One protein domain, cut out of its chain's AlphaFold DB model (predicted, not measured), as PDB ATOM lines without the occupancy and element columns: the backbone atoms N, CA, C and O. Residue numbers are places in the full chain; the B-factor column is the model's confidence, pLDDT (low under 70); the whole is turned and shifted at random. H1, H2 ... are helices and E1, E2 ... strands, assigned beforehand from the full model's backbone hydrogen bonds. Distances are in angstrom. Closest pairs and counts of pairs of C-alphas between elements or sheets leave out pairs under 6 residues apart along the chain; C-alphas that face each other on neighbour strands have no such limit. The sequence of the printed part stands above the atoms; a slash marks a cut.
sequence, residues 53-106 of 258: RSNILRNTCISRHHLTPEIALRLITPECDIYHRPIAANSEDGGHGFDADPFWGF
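This is residues 53 to 106 of the 258 residues of an uncharacterized protein of Culex quinquefasciatus (UniProt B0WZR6). With little regular structure, the domain is a narrow, looping chain: the strand hairpin E1-E2 and its turn reach one end, helix H1 and short H2 lie between, and the unnamed stretch 85 to 106 loops out to the other end and folds back. The printed part has 54 residues, 17 of them in named elements, in the order H1, E1, E2, H2; the class is mixed. It is only just compact, close to loose, with a radius of gyration of the C-alphas of 11.9 A and spans of 39 by 19 by 16 A.

H1, residues 53 to 59, begins at C-alpha 53 (94.020, 139.347, 118.925) and is 10.0 A long. E1 is residues 61 to 63, E2 residues 73 to 75. H2, residues 81 to 84, ends at C-alpha 84 (99.127, 138.324, 98.910).

E1 and E2 form an antiparallel hairpin at 128 degrees; N 63 and O 73 are 2.8 A apart, within hydrogen-bond range. H1 and H2 are close but not clearly touching, the closest C-alphas, of Asn 59 and Ile 82, 6.1 A apart. E1 and H2 are apart. In H1 every O i to N i+4 pair is within hydrogen-bond range; H2 is too short for one.

The C-alphas farthest apart, of Glu 70 and Glu 92, are 39.5 A apart. The printed part has no cut and no long link. Residues 86 to 96 and 99 have pLDDT under 70.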
ATOM      1  N   ARG A  53      94.947 138.261 119.233       90.50
ATOM      2  CA  ARG A  53      94.020 139.347 118.925       90.50
ATOM      3  C   ARG A  53      94.688 140.494 118.166       90.50
ATOM      4  O   ARG A  53      94.145 140.962 117.172       90.50
ATOM      5  N   SER A  54      95.864 140.943 118.602       90.44
ATOM      6  CA  SER A  54      96.619 141.989 117.901       90.44
ATOM      7  C   SER A  54      97.013 141.550 116.491       90.44
ATOM      8  O   SER A  54      96.926 142.354 115.564       90.44
ATOM      9  N   ASN A  55      97.370 140.275 116.301       88.44
ATOM     10  CA  ASN A  55      97.648 139.730 114.970       88.44
ATOM     11  C   ASN A  55      96.387 139.722 114.097       88.44
ATOM     12  O   ASN A  55      96.453 140.154 112.947       88.44
ATOM     13  N   ILE A  56      95.223 139.334 114.633       90.94
ATOM     14  CA  ILE A  56      93.945 139.421 113.908       90.94
ATOM     15  C   ILE A  56      93.681 140.868 113.485       90.94
ATOM     16  O   ILE A  56      93.472 141.139 112.306       90.94
ATOM     17  N   LEU A  57      93.744 141.820 114.421       93.50
ATOM     18  CA  LEU A  57      93.434 143.225 114.147       93.50
ATOM     19  C   LEU A  57      94.401 143.872 113.146       93.50
ATOM     20  O   LEU A  57      93.981 144.751 112.395       93.50
ATOM     21  N   ARG A  58      95.672 143.458 113.138       91.50
ATOM     22  CA  ARG A  58      96.700 143.972 112.222       91.50
ATOM     23  C   ARG A  58      96.554 143.429 110.802       91.50
ATOM     24  O   ARG A  58      96.861 144.143 109.855       91.50
ATOM     25  N   ASN A  59      96.131 142.175 110.661       90.81
ATOM     26  CA  ASN A  59      96.108 141.472 109.377       90.81
ATOM     27  C   ASN A  59      94.719 141.438 108.715       90.81
ATOM     28  O   ASN A  59      94.565 140.819 107.667       90.81
ATOM     29  N   THR A  60      93.711 142.083 109.309       94.62
ATOM     30  CA  THR A  60      92.335 142.117 108.790       94.62
ATOM     31  C   THR A  60      91.808 143.542 108.691       94.62
ATOM     32  O   THR A  60      92.177 144.418 109.479       94.62
ATOM     33  N   CYS A  61      90.882 143.768 107.764       96.75
ATOM     34  CA  CYS A  61      90.130 145.014 107.649       96.75
ATOM     35  C   CYS A  61      88.655 144.787 108.005       96.75
ATOM     36  O   CYS A  61      88.149 143.668 107.938       96.75
ATOM     37  N   ILE A  62      87.953 145.849 108.406       98.12
ATOM     38  CA  ILE A  62      86.500 145.782 108.579       98.12
ATOM     39  C   ILE A  62      85.858 145.824 107.193       98.12
ATOM     40  O   ILE A  62      86.055 146.783 106.452       98.12
ATOM     41  N   SER A  63      85.049 144.820 106.878       96.62
ATOM     42  CA  SER A  63      84.314 144.712 105.627       96.62
ATOM     43  C   SER A  63      82.823 144.503 105.878       96.62
ATOM     44  O   SER A  63      82.407 143.900 106.868       96.62
ATOM     45  N   ARG A  64      82.028 145.039 104.949       97.56
ATOM     46  CA  ARG A  64      80.601 144.741 104.735       97.56
ATOM     47  C   ARG A  64      80.343 144.299 103.286       97.56
ATOM     48  O   ARG A  64      79.199 144.203 102.854       97.56
ATOM     49  N   HIS A  65      81.407 144.071 102.510       94.94
ATOM     50  CA  HIS A  65      81.350 143.719 101.089       94.94
ATOM     51  C   HIS A  65      81.112 142.211 100.911       94.94
ATOM     52  O   HIS A  65      81.971 141.477 100.431       94.94
ATOM     53  N   HIS A  66      79.948 141.740 101.354       94.88
ATOM     54  CA  HIS A  66      79.500 140.343 101.301       94.88
ATOM     55  C   HIS A  66      77.963 140.287 101.267       94.88
ATOM     56  O   HIS A  66      77.299 141.322 101.288       94.88
ATOM     57  N   LEU A  67      77.371 139.089 101.226       94.00
ATOM     58  CA  LEU A  67      75.911 138.903 101.107       94.00
ATOM     59  C   LEU A  67      75.084 139.358 102.330       94.00
ATOM     60  O   LEU A  67      73.856 139.270 102.315       94.00
ATOM     61  N   THR A  68      75.735 139.822 103.394       97.31
ATOM     62  CA  THR A  68      75.119 140.163 104.692       97.31
ATOM     63  C   THR A  68      75.659 141.489 105.241       97.31
ATOM     64  O   THR A  68      76.230 141.520 106.334       97.31
ATOM     65  N   PRO A  69      75.524 142.603 104.493       97.00
ATOM     66  CA  PRO A  69      76.131 143.890 104.835       97.00
ATOM     67  C   PRO A  69      75.664 144.466 106.180       97.00
ATOM     68  O   PRO A  69      76.276 145.410 106.673       97.00
ATOM     69  N   GLU A  70      74.615 143.922 106.798       97.94
ATOM     70  CA  GLU A  70      74.159 144.253 108.149       97.94
ATOM     71  C   GLU A  70      75.209 143.907 109.215       97.94
ATOM     72  O   GLU A  70      75.337 144.620 110.218       97.94
ATOM     73  N   ILE A  71      76.003 142.854 109.005       98.06
ATOM     74  CA  ILE A  71      77.052 142.387 109.922       98.06
ATOM     75  C   ILE A  71      78.399 142.920 109.437       98.06
ATOM     76  O   ILE A  71      78.793 142.672 108.308       98.06
ATOM     77  N   ALA A  72      79.109 143.670 110.280       98.25
ATOM     78  CA  ALA A  72      80.482 144.072 109.975       98.25
ATOM     79  C   ALA A  72      81.442 142.968 110.410       98.25
ATOM     80  O   ALA A  72      81.345 142.497 111.538       98.25
ATOM     81  N   LEU A  73      82.393 142.581 109.568       98.31
ATOM     82  CA  LEU A  73      83.362 141.539 109.907       98.31
ATOM     83  C   LEU A  73      84.781 142.036 109.668       98.31
ATOM     84  O   LEU A  73      85.064 142.687 108.668       98.31
ATOM     85  N   ARG A  74      85.688 141.703 110.581       97.62
ATOM     86  CA  ARG A  74      87.131 141.740 110.370       97.62
ATOM     87  C   ARG A  74      87.505 140.548 109.501       97.62
ATOM     88  O   ARG A  74      87.431 139.413 109.966       97.62
ATOM     89  N   LEU A  75      87.870 140.811 108.250       96.88
ATOM     90  CA  LEU A  75      88.199 139.795 107.251       96.88
ATOM     91  C   LEU A  75      89.571 140.062 106.630       96.88
ATOM     92  O   LEU A  75      90.059 141.193 106.607       96.88
ATOM     93  N   ILE A  76      90.173 139.005 106.100       93.62
ATOM     94  CA  ILE A  76      91.281 139.078 105.159       93.62
ATOM     95  C   ILE A  76      90.674 139.344 103.782       93.62
ATOM     96  O   ILE A  76      89.945 138.517 103.233       93.62
ATOM     97  N   THR A  77      90.965 140.513 103.232       92.19
ATOM     98  CA  THR A  77      90.478 140.952 101.922       92.19
ATOM     99  C   THR A  77      91.667 141.213 100.994       92.19
ATOM    100  O   THR A  77      92.803 141.253 101.472       92.19
ATOM    101  N   PRO A  78      91.459 141.406  99.677       91.75
ATOM    102  CA  PRO A  78      92.543 141.747  98.753       91.75
ATOM    103  C   PRO A  78      93.333 143.011  99.128       91.75
ATOM    104  O   PRO A  78      94.441 143.204  98.637       91.75
ATOM    105  N   GLU A  79      92.795 143.874  99.987       89.12
ATOM    106  CA  GLU A  79      93.480 145.060 100.510       89.12
ATOM    107  C   GLU A  79      94.458 144.739 101.654       89.12
ATOM    108  O   GLU A  79      95.270 145.586 102.024       89.12
ATOM    109  N   CYS A  80      94.390 143.544 102.247       89.44
ATOM    110  CA  CYS A  80      95.269 143.138 103.338       89.44
ATOM    111  C   CYS A  80      96.572 142.530 102.801       89.44
ATOM    112  O   CYS A  80      96.542 141.599 102.001       89.44
ATOM    113  N   ASP A  81      97.722 142.953 103.333       86.94
ATOM    114  CA  ASP A  81      99.037 142.390 102.980       86.94
ATOM    115  C   ASP A  81      99.087 140.859 103.079       86.94
ATOM    116  O   ASP A  81      99.672 140.196 102.223       86.94
ATOM    117  N   ILE A  82      98.459 140.291 104.117       85.19
ATOM    118  CA  ILE A  82      98.427 138.841 104.353       85.19
ATOM    119  C   ILE A  82      97.730 138.073 103.217       85.19
ATOM    120  O   ILE A  82      98.052 136.913 102.995       85.19
ATOM    121  N   TYR A  83      96.826 138.704 102.456       85.44
ATOM    122  CA  TYR A  83      96.133 138.071 101.327       85.44
ATOM    123  C   TYR A  83      97.097 137.703 100.188       85.44
ATOM    124  O   TYR A  83      96.894 136.709  99.492       85.44
ATOM    125  N   HIS A  84      98.163 138.489 100.006       82.25
ATOM    126  CA  HIS A  84      99.127 138.324  98.910       82.25
ATOM    127  C   HIS A  84     100.394 137.571  99.317       82.25
ATOM    128  O   HIS A  84     101.251 137.309  98.471       82.25
ATOM    129  N   ARG A  85     100.547 137.233 100.602       75.69
ATOM    130  CA  ARG A  85     101.739 136.553 101.116       75.69
ATOM    131  C   ARG A  85     101.481 135.051 101.246       75.69
ATOM    132  O   ARG A  85     100.522 134.660 101.905       75.69
ATOM    133  N   PRO A  86     102.332 134.192 100.661       58.28
ATOM    134  CA  PRO A  86     102.278 132.765 100.934       58.28
ATOM    135  C   PRO A  86     102.551 132.517 102.417       58.28
ATOM    136  O   PRO A  86     103.573 132.954 102.941       58.28
ATOM    137  N   ILE A  87     101.666 131.772 103.070       60.34
ATOM    138  CA  ILE A  87     101.893 131.250 104.417       60.34
ATOM    139  C   ILE A  87     102.798 130.040 104.241       60.34
ATOM    140  O   ILE A  87     102.365 128.892 104.130       60.34
ATOM    141  N   ALA A  88     104.085 130.306 104.050       52.53
ATOM    142  CA  ALA A  88     105.062 129.242 104.040       52.53
ATOM    143  C   ALA A  88     105.244 128.798 105.490       52.53
ATOM    144  O   ALA A  88     105.677 129.579 106.330       52.53
ATOM    145  N   ALA A  89     104.979 127.519 105.760       45.78
ATOM    146  CA  ALA A  89     105.217 126.879 107.056       45.78
ATOM    147  C   ALA A  89     106.668 127.034 107.580       45.78
ATOM    148  O   ALA A  89     106.936 126.674 108.717       45.78
ATOM    149  N   ASN A  90     107.584 127.581 106.765       44.88
ATOM    150  CA  ASN A  90     109.007 127.759 107.042       44.88
ATOM    151  C   ASN A  90     109.544 129.162 106.667       44.88
ATOM    152  O   ASN A  90     110.742 129.305 106.436       44.88
ATOM    153  N   SER A  91     108.705 130.198 106.537       47.78
ATOM    154  CA  SER A  91     109.217 131.567 106.347       47.78
ATOM    155  C   SER A  91     109.799 132.083 107.673       47.78
ATOM    156  O   SER A  91     109.038 132.367 108.601       47.78
ATOM    157  N   GLU A  92     111.133 132.187 107.776       49.78
ATOM    158  CA  GLU A  92     111.895 132.685 108.948       49.78
ATOM    159  C   GLU A  92     111.449 134.084 109.441       49.78
ATOM    160  O   GLU A  92     111.777 134.550 110.539       49.78
ATOM    161  N   ASP A  93     110.666 134.770 108.621       50.78
ATOM    162  CA  ASP A  93     110.137 136.106 108.799       50.78
ATOM    163  C   ASP A  93     108.823 136.164 109.599       50.78
ATOM    164  O   ASP A  93     108.558 137.219 110.181       50.78
ATOM    165  N   GLY A  94     108.045 135.074 109.731       53.12
ATOM    166  CA  GLY A  94     106.871 134.987 110.630       53.12
ATOM    167  C   GLY A  94     105.907 136.189 110.566       53.12
ATOM    168  O   GLY A  94     105.288 136.561 111.565       53.12
ATOM    169  N   GLY A  95     105.839 136.870 109.415       57.97
ATOM    170  CA  GLY A  95     105.524 138.304 109.356       57.97
ATOM    171  C   GLY A  95     104.087 138.688 109.718       57.97
ATOM    172  O   GLY A  95     103.829 139.851 110.033       57.97
ATOM    173  N   HIS A  96     103.163 137.729 109.692       67.12
ATOM    174  CA  HIS A  96     101.749 137.932 110.015       67.12
ATOM    175  C   HIS A  96     101.331 137.348 111.375       67.12
ATOM    176  O   HIS A  96     100.216 137.617 111.816       67.12
ATOM    177  N   GLY A  97     102.206 136.608 112.067       72.81
ATOM    178  CA  GLY A  97     101.939 136.104 113.421       72.81
ATOM    179  C   GLY A  97     100.905 134.974 113.509       72.81
ATOM    180  O   GLY A  97     100.186 134.901 114.507       72.81
ATOM    181  N   PHE A  98     100.822 134.130 112.473       75.56
ATOM    182  CA  PHE A  98     100.029 132.894 112.465       75.56
ATOM    183  C   PHE A  98     100.880 131.746 111.917       75.56
ATOM    184  O   PHE A  98     101.571 131.940 110.920       75.56
ATOM    185  N   ASP A  99     100.789 130.566 112.522       69.06
ATOM    186  CA  ASP A  99     101.588 129.387 112.148       69.06
ATOM    187  C   ASP A  99     100.902 128.507 111.083       69.06
ATOM    188  O   ASP A  99     101.459 127.507 110.633       69.06
ATOM    189  N   ALA A 100      99.684 128.870 110.665       71.38
ATOM    190  CA  ALA A 100      98.909 128.137 109.669       71.38
ATOM    191  C   ALA A 100      97.917 129.039 108.904       71.38
ATOM    192  O   ALA A 100      97.688 130.194 109.273       71.38
ATOM    193  N   ASP A 101      97.334 128.495 107.828       75.75
ATOM    194  CA  ASP A 101      96.412 129.205 106.930       75.75
ATOM    195  C   ASP A 101      95.174 129.743 107.695       75.75
ATOM    196  O   ASP A 101      94.428 128.959 108.289       75.75
ATOM    197  N   PRO A 102      94.898 131.064 107.683       83.81
ATOM    198  CA  PRO A 102      93.847 131.701 108.464       83.81
ATOM    199  C   PRO A 102      92.495 131.549 107.765       83.81
ATOM    200  O   PRO A 102      91.880 132.533 107.356       83.81
ATOM    201  N   PHE A 103      92.008 130.316 107.617       83.00
ATOM    202  CA  PHE A 103      90.701 130.047 107.003       83.00
ATOM    203  C   PHE A 103      89.565 130.816 107.704       83.00
ATOM    204  O   PHE A 103      88.628 131.256 107.041       83.00
ATOM    205  N   TRP A 104      89.690 131.061 109.013       86.88
ATOM    206  CA  TRP A 104      88.783 131.890 109.817       86.88
ATOM    207  C   TRP A 104      88.747 133.368 109.403       86.88
ATOM    208  O   TRP A 104      87.788 134.070 109.715       86.88
ATOM    209  N   GLY A 105      89.779 133.858 108.712       89.81
ATOM    210  CA  GLY A 105      89.860 135.231 108.225       89.81
ATOM    211  C   GLY A 105      89.020 135.471 106.972       89.81
ATOM    212  O   GLY A 105      88.825 136.620 106.587       89.81
ATOM    213  N   PHE A 106      88.497 134.417 106.342       91.75
ATOM    214  CA  PHE A 106      87.652 134.509 105.157       91.75
ATOM    215  C   PHE A 106      86.191 134.225 105.495       91.75
ATOM    216  O   PHE A 106      85.866 133.361 106.310       91.75
TER     217      PHE A 106